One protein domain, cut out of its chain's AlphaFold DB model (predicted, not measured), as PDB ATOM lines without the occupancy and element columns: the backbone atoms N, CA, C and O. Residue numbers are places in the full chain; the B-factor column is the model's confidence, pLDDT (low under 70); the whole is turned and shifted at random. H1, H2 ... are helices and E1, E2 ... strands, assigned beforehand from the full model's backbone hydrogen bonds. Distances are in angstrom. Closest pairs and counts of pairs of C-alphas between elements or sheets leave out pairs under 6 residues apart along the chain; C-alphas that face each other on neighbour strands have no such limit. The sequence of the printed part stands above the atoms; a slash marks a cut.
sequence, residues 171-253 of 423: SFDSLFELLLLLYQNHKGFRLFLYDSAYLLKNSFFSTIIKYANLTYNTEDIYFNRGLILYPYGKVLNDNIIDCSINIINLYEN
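Overview. This is residues 171 to 253 of the 423 residues of an uncharacterized protein of Nasonia vitripennis (UniProt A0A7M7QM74). Three helices, H1, H2 and H3, pack at steep angles into a cluster at one end; H4 runs back beside H3 in loose contact, and H5 packs on the first turn of H1. A small loop, residues 234 to 242 with E1, makes the other end of the long axis, and residues 214 to 219 stick out. The 83 printed residues, mostly helix by class, hold five named helices and one named strand, in the order H1 H2 H3 H4 E1 H5. The whole is compact, with a radius of gyration of the C-alphas of 13.4 A, yet elongated, spanning 43 by 27 by 22 A.

Arrangement. H1, residues 172 to 185, and H2, residues 187 to 198, touch only at the corner, closest at the C-alphas of Tyr 183 and Arg 190, 5.2 A. H3, residues 203 to 213, touches H1 at a steep tilt of 52 degrees, closest at C-alphas 180 and 208, 5.6 A. H2 touches H3 with residues 193 to 198 alone, at a steep tilt of 51 degrees, closest at C-alphas 197 and 206, 5.0 A. H4, residues 218 to 229, forms a hairpin with H3 at a shallow tilt of 21 degrees; they only just touch, with 3 pairs of C-alphas within 8 A, closest at Phe 204 and Ile 228, 6.3 A. E1, residues 240 to 242, pairs with no named strand, but residues 234 to 235 pair antiparallel with its residues 241 to 242. H5, residues 247 to 253, touches H1 about perpendicular, at 75 degrees, closest at C-alphas 250 and 172, 7.4 A. Every O i to N i+4 pair is within hydrogen-bond range in H1, H2, H4 and H5, and 6 of 7 in H3.

Along the chain. H1 begins at C-alpha 172, (74.028, 237.966, 239.873), and is 19.7 A long; H2 is 16.6 A, H3 15.8 A and H4 16.5 A. H5 ends at C-alpha 253, (74.902, 245.820, 231.751).

Size, cuts and confidence. The C-alphas of Lys 187 and Asn 237 are the farthest apart, 43.5 A. The printed part has no cut and no long link. Its mean pLDDT is 78.2; residue 200 and residues 213 to 222, 234 to 241 and 243 to 244 are under 70.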
ATOM      1  N   SER A 171      72.701 240.459 243.000       79.50
ATOM      2  CA  SER A 171      71.620 239.998 242.128       79.50
ATOM      3  C   SER A 171      72.088 238.999 241.048       79.50
ATOM      4  O   SER A 171      71.263 238.316 240.439       79.50
ATOM      5  N   PHE A 172      73.406 238.862 240.848       83.94
ATOM      6  CA  PHE A 172      74.028 237.966 239.873       83.94
ATOM      7  C   PHE A 172      73.655 236.507 240.047       83.94
ATOM      8  O   PHE A 172      73.339 235.878 239.047       83.94
ATOM      9  N   ASP A 173      73.711 235.959 241.263       80.56
ATOM     10  CA  ASP A 173      73.519 234.515 241.450       80.56
ATOM     11  C   ASP A 173      72.105 234.121 241.016       80.56
ATOM     12  O   ASP A 173      71.938 233.240 240.176       80.56
ATOM     13  N   SER A 174      71.105 234.881 241.471       84.94
ATOM     14  CA  SER A 174      69.723 234.732 241.018       84.94
ATOM     15  C   SER A 174      69.597 234.856 239.497       84.94
ATOM     16  O   SER A 174      69.048 233.979 238.828       84.94
ATOM     17  N   LEU A 175      70.149 235.922 238.915       89.25
ATOM     18  CA  LEU A 175      70.072 236.115 237.471       89.25
ATOM     19  C   LEU A 175      70.693 234.943 236.704       89.25
ATOM     20  O   LEU A 175      70.067 234.373 235.814       89.25
ATOM     21  N   PHE A 176      71.912 234.574 237.076       88.56
ATOM     22  CA  PHE A 176      72.679 233.499 236.473       88.56
ATOM     23  C   PHE A 176      71.922 232.170 236.534       88.56
ATOM     24  O   PHE A 176      71.807 231.491 235.516       88.56
ATOM     25  N   GLU A 177      71.359 231.812 237.688       85.00
ATOM     26  CA  GLU A 177      70.615 230.565 237.860       85.00
ATOM     27  C   GLU A 177      69.347 230.517 237.014       85.00
ATOM     28  O   GLU A 177      69.088 229.510 236.349       85.00
ATOM     29  N   LEU A 178      68.568 231.602 236.996       89.12
ATOM     30  CA  LEU A 178      67.345 231.654 236.205       89.12
ATOM     31  C   LEU A 178      67.648 231.502 234.709       89.12
ATOM     32  O   LEU A 178      66.959 230.768 234.000       89.12
ATOM     33  N   LEU A 179      68.710 232.144 234.224       90.81
ATOM     34  CA  LEU A 179      69.114 232.066 232.819       90.81
ATOM     35  C   LEU A 179      69.772 230.732 232.468       90.81
ATOM     36  O   LEU A 179      69.578 230.232 231.363       90.81
ATOM     37  N   LEU A 180      70.517 230.131 233.396       88.31
ATOM     38  CA  LEU A 180      71.057 228.783 233.243       88.31
ATOM     39  C   LEU A 180      69.925 227.768 233.064       88.31
ATOM     40  O   LEU A 180      69.948 226.966 232.128       88.31
ATOM     41  N   LEU A 181      68.894 227.860 233.904       86.56
ATOM     42  CA  LEU A 181      67.690 227.049 233.774       86.56
ATOM     43  C   LEU A 181      66.967 227.335 232.456       86.56
ATOM     44  O   LEU A 181      66.499 226.404 231.799       86.56
ATOM     45  N   LEU A 182      66.885 228.597 232.034       88.31
ATOM     46  CA  LEU A 182      66.259 228.952 230.764       88.31
ATOM     47  C   LEU A 182      67.014 228.342 229.576       88.31
ATOM     48  O   LEU A 182      66.393 227.789 228.669       88.31
ATOM     49  N   TYR A 183      68.348 228.361 229.610       88.69
ATOM     50  CA  TYR A 183      69.201 227.709 228.616       88.69
ATOM     51  C   TYR A 183      68.973 226.198 228.577       88.69
ATOM     52  O   TYR A 183      68.798 225.630 227.502       88.69
ATOM     53  N   GLN A 184      68.909 225.538 229.730       85.38
ATOM     54  CA  GLN A 184      68.677 224.092 229.790       85.38
ATOM     55  C   GLN A 184      67.293 223.689 229.251       85.38
ATOM     56  O   GLN A 184      67.163 222.623 228.651       85.38
ATOM     57  N   ASN A 185      66.276 224.540 229.424       83.62
ATOM     58  CA  ASN A 185      64.879 224.188 229.150       83.62
ATOM     59  C   ASN A 185      64.292 224.783 227.856       83.62
ATOM     60  O   ASN A 185      63.203 224.370 227.460       83.62
ATOM     61  N   HIS A 186      64.953 225.739 227.188       86.00
ATOM     62  CA  HIS A 186      64.365 226.457 226.049       86.00
ATOM     63  C   HIS A 186      65.310 226.581 224.842       86.00
ATOM     64  O   HIS A 186      66.302 227.311 224.862       86.00
ATOM     65  N   LYS A 187      64.982 225.910 223.729       85.38
ATOM     66  CA  LYS A 187      65.831 225.863 222.525       85.38
ATOM     67  C   LYS A 187      66.027 227.221 221.861       85.38
ATOM     68  O   LYS A 187      67.169 227.563 221.564       85.38
ATOM     69  N   GLY A 188      64.966 228.008 221.680       86.12
ATOM     70  CA  GLY A 188      65.083 229.355 221.116       86.12
ATOM     71  C   GLY A 188      66.023 230.261 221.918       86.12
ATOM     72  O   GLY A 188      66.711 231.101 221.345       86.12
ATOM     73  N   PHE A 189      66.113 230.050 223.235       88.44
ATOM     74  CA  PHE A 189      67.038 230.794 224.090       88.44
ATOM     75  C   PHE A 189      68.479 230.283 223.965       88.44
ATOM     76  O   PHE A 189      69.403 231.088 223.930       88.44
ATOM     77  N   ARG A 190      68.689 228.965 223.809       89.12
ATOM     78  CA  ARG A 190      70.024 228.404 223.525       89.12
ATOM     79  C   ARG A 190      70.631 228.962 222.246       89.12
ATOM     80  O   ARG A 190      71.807 229.305 222.251       89.12
ATOM     81  N   LEU A 191      69.835 229.045 221.179       85.19
ATOM     82  CA  LEU A 191      70.280 229.597 219.897       85.19
ATOM     83  C   LEU A 191      70.669 231.069 220.046       85.19
ATOM     84  O   LEU A 191      71.772 231.442 219.665       85.19
ATOM     85  N   PHE A 192      69.816 231.861 220.705       86.38
ATOM     86  CA  PHE A 192      70.126 233.253 221.033       86.38
ATOM     87  C   PHE A 192      71.445 233.373 221.812       86.38
ATOM     88  O   PHE A 192      72.323 234.123 221.402       86.38
ATOM     89  N   LEU A 193      71.630 232.598 222.890       86.56
ATOM     90  CA  LEU A 193      72.869 232.646 223.672       86.56
ATOM     91  C   LEU A 193      74.097 232.214 222.886       86.56
ATOM     92  O   LEU A 193      75.166 232.762 223.124       86.56
ATOM     93  N   TYR A 194      73.974 231.217 222.012       84.12
ATOM     94  CA  TYR A 194      75.094 230.736 221.213       84.12
ATOM     95  C   TYR A 194      75.607 231.850 220.294       84.12
ATOM     96  O   TYR A 194      76.789 232.192 220.343       84.12
ATOM     97  N   ASP A 195      74.708 232.486 219.542       80.06
ATOM     98  CA  ASP A 195      75.052 233.620 218.682       80.06
ATOM     99  C   ASP A 195      75.689 234.747 219.511       80.06
ATOM    100  O   ASP A 195      76.771 235.246 219.204       80.06
ATOM    101  N   SER A 196      75.073 235.072 220.642       77.69
ATOM    102  CA  SER A 196      75.530 236.092 221.579       77.69
ATOM    103  C   SER A 196      76.888 235.805 222.236       77.69
ATOM    104  O   SER A 196      77.680 236.723 222.452       77.69
ATOM    105  N   ALA A 197      77.181 234.556 222.582       75.06
ATOM    106  CA  ALA A 197      78.426 234.170 223.237       75.06
ATOM    107  C   ALA A 197      79.590 234.132 222.243       75.06
ATOM    108  O   ALA A 197      80.665 234.649 222.538       75.06
ATOM    109  N   TYR A 198      79.376 233.553 221.060       72.69
ATOM    110  CA  TYR A 198      80.460 233.274 220.120       72.69
ATOM    111  C   TYR A 198      80.660 234.379 219.079       72.69
ATOM    112  O   TYR A 198      81.807 234.693 218.758       72.69
ATOM    113  N   LEU A 199      79.590 235.018 218.590       70.62
ATOM    114  CA  LEU A 199      79.711 236.119 217.624       70.62
ATOM    115  C   LEU A 199      80.050 237.438 218.323       70.62
ATOM    116  O   LEU A 199      80.881 238.199 217.831       70.62
ATOM    117  N   LEU A 200      79.439 237.691 219.485       69.00
ATOM    118  CA  LEU A 200      79.606 238.945 220.232       69.00
ATOM    119  C   LEU A 200      80.573 238.829 221.421       69.00
ATOM    120  O   LEU A 200      80.776 239.808 222.135       69.00
ATOM    121  N   LYS A 201      81.198 237.659 221.622       78.38
ATOM    122  CA  LYS A 201      82.215 237.401 222.663       78.38
ATOM    123  C   LYS A 201      81.763 237.787 224.079       78.38
ATOM    124  O   LYS A 201      82.572 238.222 224.898       78.38
ATOM    125  N   ASN A 202      80.477 237.619 224.386       80.00
ATOM    126  CA  ASN A 202      79.942 237.935 225.706       80.00
ATOM    127  C   ASN A 202      80.370 236.859 226.730       80.00
ATOM    128  O   ASN A 202      79.992 235.683 226.632       80.00
ATOM    129  N   SER A 203      81.176 237.262 227.715       80.62
ATOM    130  CA  SER A 203      81.755 236.374 228.736       80.62
ATOM    131  C   SER A 203      80.706 235.796 229.690       80.62
ATOM    132  O   SER A 203      80.831 234.646 230.119       80.62
ATOM    133  N   PHE A 204      79.642 236.546 229.974       87.31
ATOM    134  CA  PHE A 204      78.536 236.093 230.809       87.31
ATOM    135  C   PHE A 204      77.753 234.956 230.140       87.31
ATOM    136  O   PHE A 204      77.601 233.884 230.729       87.31
ATOM    137  N   PHE A 205      77.353 235.114 228.875       87.25
ATOM    138  CA  PHE A 205      76.665 234.045 228.135       87.25
ATOM    139  C   PHE A 205      77.555 232.831 227.885       87.25
ATOM    140  O   PHE A 205      77.101 231.697 228.039       87.25
ATOM    141  N   SER A 206      78.842 233.050 227.600       84.81
ATOM    142  CA  SER A 206      79.826 231.962 227.506       84.81
ATOM    143  C   SER A 206      79.892 231.147 228.803       84.81
ATOM    144  O   SER A 206      79.998 229.921 228.778       84.81
ATOM    145  N   THR A 207      79.769 231.820 229.948       85.00
ATOM    146  CA  THR A 207      79.768 231.194 231.273       85.00
ATOM    147  C   THR A 207      78.497 230.380 231.520       85.00
ATOM    148  O   THR A 207      78.590 229.254 232.008       85.00
ATOM    149  N   ILE A 208      77.323 230.876 231.113       87.31
ATOM    150  CA  ILE A 208      76.066 230.106 231.160       87.31
ATOM    151  C   ILE A 208      76.177 228.824 230.320       87.31
ATOM    152  O   ILE A 208      75.874 227.740 230.816       87.31
ATOM    153  N   ILE A 209      76.669 228.920 229.079       84.75
ATOM    154  CA  ILE A 209      76.848 227.758 228.189       84.75
ATOM    155  C   ILE A 209      77.829 226.749 228.800       84.75
ATOM    156  O   ILE A 209      77.562 225.546 228.790       84.75
ATOM    157  N   LYS A 210      78.950 227.226 229.358       82.69
ATOM    158  CA  LYS A 210      79.944 226.378 230.032       82.69
ATOM    159  C   LYS A 210      79.298 225.571 231.163       82.69
ATOM    160  O   LYS A 210      79.474 224.356 231.221       82.69
ATOM    161  N   TYR A 211      78.531 226.221 232.037       79.12
ATOM    162  CA  TYR A 211      77.951 225.567 233.217       79.12
ATOM    163  C   TYR A 211      76.678 224.769 232.943       79.12
ATOM    164  O   TYR A 211      76.306 223.933 233.759       79.12
ATOM    165  N   ALA A 212      76.044 224.947 231.785       79.19
ATOM    166  CA  ALA A 212      74.958 224.072 231.357       79.19
ATOM    167  C   ALA A 212      75.438 222.663 230.966       79.19
ATOM    168  O   ALA A 212      74.645 221.727 231.019       79.19
ATOM    169  N   ASN A 213      76.711 222.523 230.568       68.69
ATOM    170  CA  ASN A 213      77.250 221.318 229.929       68.69
ATOM    171  C   ASN A 213      78.310 220.568 230.760       68.69
ATOM    172  O   ASN A 213      78.768 219.510 230.335       68.69
ATOM    173  N   LEU A 214      78.730 221.095 231.916       59.81
ATOM    174  CA  LEU A 214      79.810 220.526 232.732       59.81
ATOM    175  C   LEU A 214      79.325 220.046 234.102       59.81
ATOM    176  O   LEU A 214      78.352 220.554 234.657       59.81
ATOM    177  N   THR A 215      80.066 219.103 234.683       56.75
ATOM    178  CA  THR A 215      79.951 218.761 236.104       56.75
ATOM    179  C   THR A 215      80.426 219.954 236.936       56.75
ATOM    180  O   THR A 215      81.504 220.496 236.700       56.75
ATOM    181  N   TYR A 216      79.598 220.398 237.881       60.28
ATOM    182  CA  TYR A 216      79.798 221.633 238.639       60.28
ATOM    183  C   TYR A 216      81.125 221.645 239.423       60.28
ATOM    184  O   TYR A 216      81.261 220.930 240.413       60.28
ATOM    185  N   ASN A 217      82.065 222.517 239.032       62.62
ATOM    186  CA  ASN A 217      83.160 222.959 239.898       62.62
ATOM    187  C   ASN A 217      82.786 224.310 240.517       62.62
ATOM    188  O   ASN A 217      82.732 225.335 239.837       62.62
ATOM    189  N   THR A 218      82.513 224.301 241.816       60.75
ATOM    190  CA  THR A 218      82.090 225.489 242.555       60.75
ATOM    191  C   THR A 218      83.152 226.598 242.544       60.75
ATOM    192  O   THR A 218      82.793 227.771 242.471       60.75
ATOM    193  N   GLU A 219      84.446 226.261 242.559       63.16
ATOM    194  CA  GLU A 219      85.533 227.252 242.557       63.16
ATOM    195  C   GLU A 219      85.608 228.017 241.228       63.16
ATOM    196  O   GLU A 219      85.671 229.248 241.226       63.16
ATOM    197  N   ASP A 220      85.486 227.310 240.102       67.94
ATOM    198  CA  ASP A 220      85.480 227.923 238.769       67.94
ATOM    199  C   ASP A 220      84.281 228.864 238.575       67.94
ATOM    200  O   ASP A 220      84.376 229.880 237.876       67.94
ATOM    201  N   ILE A 221      83.121 228.533 239.159       69.00
ATOM    202  CA  ILE A 221      81.915 229.375 239.077       69.00
ATOM    203  C   ILE A 221      82.162 230.688 239.796       69.00
ATOM    204  O   ILE A 221      81.902 231.750 239.231       69.00
ATOM    205  N   TYR A 222      82.694 230.623 241.016       69.19
ATOM    206  CA  TYR A 222      82.998 231.820 241.785       69.19
ATOM    207  C   TYR A 222      84.066 232.677 241.107       69.19
ATOM    208  O   TYR A 222      83.899 233.895 241.037       69.19
ATOM    209  N   PHE A 223      85.099 232.059 240.532       71.69
ATOM    210  CA  PHE A 223      86.118 232.763 239.757       71.69
ATOM    211  C   PHE A 223      85.520 233.508 238.550       71.69
ATOM    212  O   PHE A 223      85.702 234.720 238.408       71.69
ATOM    213  N   ASN A 224      84.737 232.811 237.719       74.88
ATOM    214  CA  ASN A 224      84.086 233.406 236.547       74.88
ATOM    215  C   ASN A 224      83.076 234.491 236.928       74.88
ATOM    216  O   ASN A 224      83.026 235.536 236.281       74.88
ATOM    217  N   ARG A 225      82.302 234.280 237.999       76.69
ATOM    218  CA  ARG A 225      81.420 235.304 238.569       76.69
ATOM    219  C   ARG A 225      82.210 236.565 238.906       76.69
ATOM    220  O   ARG A 225      81.788 237.654 238.532       76.69
ATOM    221  N   GLY A 226      83.348 236.422 239.586       74.88
ATOM    222  CA  GLY A 226      84.206 237.554 239.915       74.88
ATOM    223  C   GLY A 226      84.665 238.309 238.668       74.88
ATOM    224  O   GLY A 226      84.572 239.531 238.637       74.88
ATOM    225  N   LEU A 227      85.092 237.592 237.620       76.38
ATOM    226  CA  LEU A 227      85.535 238.188 236.351       76.38
ATOM    227  C   LEU A 227      84.430 239.002 235.679       76.38
ATOM    228  O   LEU A 227      84.691 240.084 235.159       76.38
ATOM    229  N   ILE A 228      83.205 238.479 235.695       80.44
ATOM    230  CA  ILE A 228      82.044 239.130 235.086       80.44
ATOM    231  C   ILE A 228      81.604 240.348 235.899       80.44
ATOM    232  O   ILE A 228      81.219 241.353 235.316       80.44
ATOM    233  N   LEU A 229      81.655 240.279 237.230       78.19
ATOM    234  CA  LEU A 229      81.200 241.363 238.105       78.19
ATOM    235  C   LEU A 229      82.233 242.469 238.307       78.19
ATOM    236  O   LEU A 229      81.851 243.596 238.617       78.19
ATOM    237  N   TYR A 230      83.519 242.166 238.132       77.81
ATOM    238  CA  TYR A 230      84.615 243.106 238.352       77.81
ATOM    239  C   TYR A 230      84.418 244.469 237.651       77.81
ATOM    240  O   TYR A 230      84.617 245.485 238.316       77.81
ATOM    241  N   PRO A 231      83.973 244.549 236.377       79.50
ATOM    242  CA  PRO A 231      83.761 245.830 235.695       79.50
ATOM    243  C   PRO A 231      82.589 246.661 236.237       79.50
ATOM    244  O   PRO A 231      82.543 247.865 236.000       79.50
ATOM    245  N   TYR A 232      81.634 246.036 236.932       76.62
ATOM    246  CA  TYR A 232      80.384 246.673 237.363       76.62
ATOM    247  C   TYR A 232      80.348 246.996 238.858       76.62
ATOM    248  O   TYR A 232      79.487 247.751 239.310       76.62
ATOM    249  N   GLY A 233      81.244 246.397 239.640       70.19
ATOM    250  CA  GLY A 233      81.288 246.576 241.081       70.19
ATOM    251  C   GLY A 233      82.110 247.790 241.509       70.19
ATOM    252  O   GLY A 233      83.089 248.176 240.869       70.19
ATOM    253  N   LYS A 234      81.731 248.392 242.639       68.69
ATOM    254  CA  LYS A 234      82.495 249.494 243.231       68.69
ATOM    255  C   LYS A 234      83.590 248.919 244.122       68.69
ATOM    256  O   LYS A 234      83.298 248.206 245.078       68.69
ATOM    257  N   VAL A 235      84.846 249.258 243.841       67.19
ATOM    258  CA  VAL A 235      85.960 248.904 244.728       67.19
ATOM    259  C   VAL A 235      85.851 249.737 246.007       67.19
ATOM    260  O   VAL A 235      85.927 250.966 245.976       67.19
ATOM    261  N   LEU A 236      85.627 249.061 247.126       64.25
ATOM    262  CA  LEU A 236      85.694 249.598 248.478       64.25
ATOM    263  C   LEU A 236      87.124 249.470 249.030       64.25
ATOM    264  O   LEU A 236      88.058 249.055 248.340       64.25
ATOM    265  N   ASN A 237      87.292 249.813 250.307       64.88
ATOM    266  CA  ASN A 237      88.543 249.602 251.032       64.88
ATOM    267  C   ASN A 237      88.967 248.118 250.984       64.88
ATOM    268  O   ASN A 237      88.129 247.222 250.867       64.88
ATOM    269  N   ASP A 238      90.274 247.861 251.070       63.88
ATOM    270  CA  ASP A 238      90.857 246.511 251.151       63.88
ATOM    271  C   ASP A 238      90.577 245.579 249.949       63.88
ATOM    272  O   ASP A 238      90.534 244.358 250.101       63.88
ATOM    273  N   ASN A 239      90.417 246.128 248.734       67.38
ATOM    274  CA  ASN A 239      90.087 245.372 247.510       67.38
ATOM    275  C   ASN A 239      88.783 244.554 247.633       67.38
ATOM    276  O   ASN A 239      88.648 243.478 247.045       67.38
ATOM    277  N   ILE A 240      87.820 245.051 248.409       68.88
ATOM    278  CA  ILE A 240      86.478 244.475 248.487       68.88
ATOM    279  C   ILE A 240      85.622 245.109 247.391       68.88
ATOM    280  O   ILE A 240      85.518 246.327 247.321       68.88
ATOM    281  N   ILE A 241      85.003 244.307 246.534       68.44
ATOM    282  CA  ILE A 241      84.061 244.773 245.521       68.44
ATOM    283  C   ILE A 241      82.649 244.713 246.082       68.44
ATOM    284  O   ILE A 241      82.139 243.640 246.425       68.44
ATOM    285  N   ASP A 242      82.020 245.882 246.139       70.38
ATOM    286  CA  ASP A 242      80.596 246.007 246.377       70.38
ATOM    287  C   ASP A 242      79.818 245.570 245.137       70.38
ATOM    288  O   ASP A 242      79.948 246.144 244.051       70.38
ATOM    289  N   CYS A 243      79.013 244.533 245.328       67.81
ATOM    290  CA  CYS A 243      78.166 243.937 244.312       67.81
ATOM    291  C   CYS A 243      76.682 244.224 244.523       67.81
ATOM    292  O   CYS A 243      75.860 243.551 243.896       67.81
ATOM    293  N   SER A 244      76.325 245.208 245.356       69.69
ATOM    294  CA  SER A 244      74.945 245.644 245.592       69.69
ATOM    295  C   SER A 244      74.341 246.399 244.394       69.69
ATOM    296  O   SER A 244      73.724 247.457 244.536       69.69
ATOM    297  N   ILE A 245      74.539 245.876 243.186       74.88
ATOM    298  CA  ILE A 245      73.893 246.355 241.977       74.88
ATOM    299  C   ILE A 245      72.464 245.812 241.936       74.88
ATOM    300  O   ILE A 245      72.199 244.616 242.104       74.88
ATOM    301  N   ASN A 246      71.530 246.728 241.729       78.31
ATOM    302  CA  ASN A 246      70.141 246.408 241.463       78.31
ATOM    303  C   ASN A 246      70.039 245.459 240.242       78.31
ATOM    304  O   ASN A 246      70.824 245.568 239.296       78.31
ATOM    305  N   ILE A 247      69.096 244.513 240.281       85.38
ATOM    306  CA  ILE A 247      68.998 243.451 239.271       85.38
ATOM    307  C   ILE A 247      68.743 243.986 237.860       85.38
ATOM    308  O   ILE A 247      69.313 243.432 236.920       85.38
ATOM    309  N   ILE A 248      67.954 245.057 237.684       87.06
ATOM    310  CA  ILE A 248      67.709 245.600 236.346       87.06
ATOM    311  C   ILE A 248      68.974 246.223 235.753       87.06
ATOM    312  O   ILE A 248      69.327 245.927 234.613       87.06
ATOM    313  N   ASN A 249      69.728 246.970 236.561       84.38
ATOM    314  CA  ASN A 249      70.992 247.562 236.124       84.38
ATOM    315  C   ASN A 249      72.016 246.478 235.769       84.38
ATOM    316  O   ASN A 249      72.736 246.601 234.781       84.38
ATOM    317  N   LEU A 250      72.083 245.402 236.563       88.06
ATOM    318  CA  LEU A 250      72.948 244.269 236.248       88.06
ATOM    319  C   LEU A 250      72.517 243.588 234.947       88.06
ATOM    320  O   LEU A 250      73.366 243.288 234.113       88.06
ATOM    321  N   TYR A 251      71.216 243.364 234.758       90.06
ATOM    322  CA  TYR A 251      70.681 242.752 233.547       90.06
ATOM    323  C   TYR A 251      71.050 243.563 232.301       90.06
ATOM    324  O   TYR A 251      71.627 243.011 231.369       90.06
ATOM    325  N   GLU A 252      70.788 244.869 232.292       87.88
ATOM    326  CA  GLU A 252      71.105 245.735 231.149       87.88
ATOM    327  C   GLU A 252      72.608 245.775 230.849       87.88
ATOM    328  O   GLU A 252      73.006 245.650 229.691       87.88
ATOM    329  N   ASN A 253      73.446 245.847 231.887       87.31
ATOM    330  CA  ASN A 253      74.902 245.820 231.751       87.31
ATOM    331  C   ASN A 253      75.424 244.509 231.140       87.31
ATOM    332  O   ASN A 253      76.347 244.527 230.329       87.31
TER     333      ASN A 253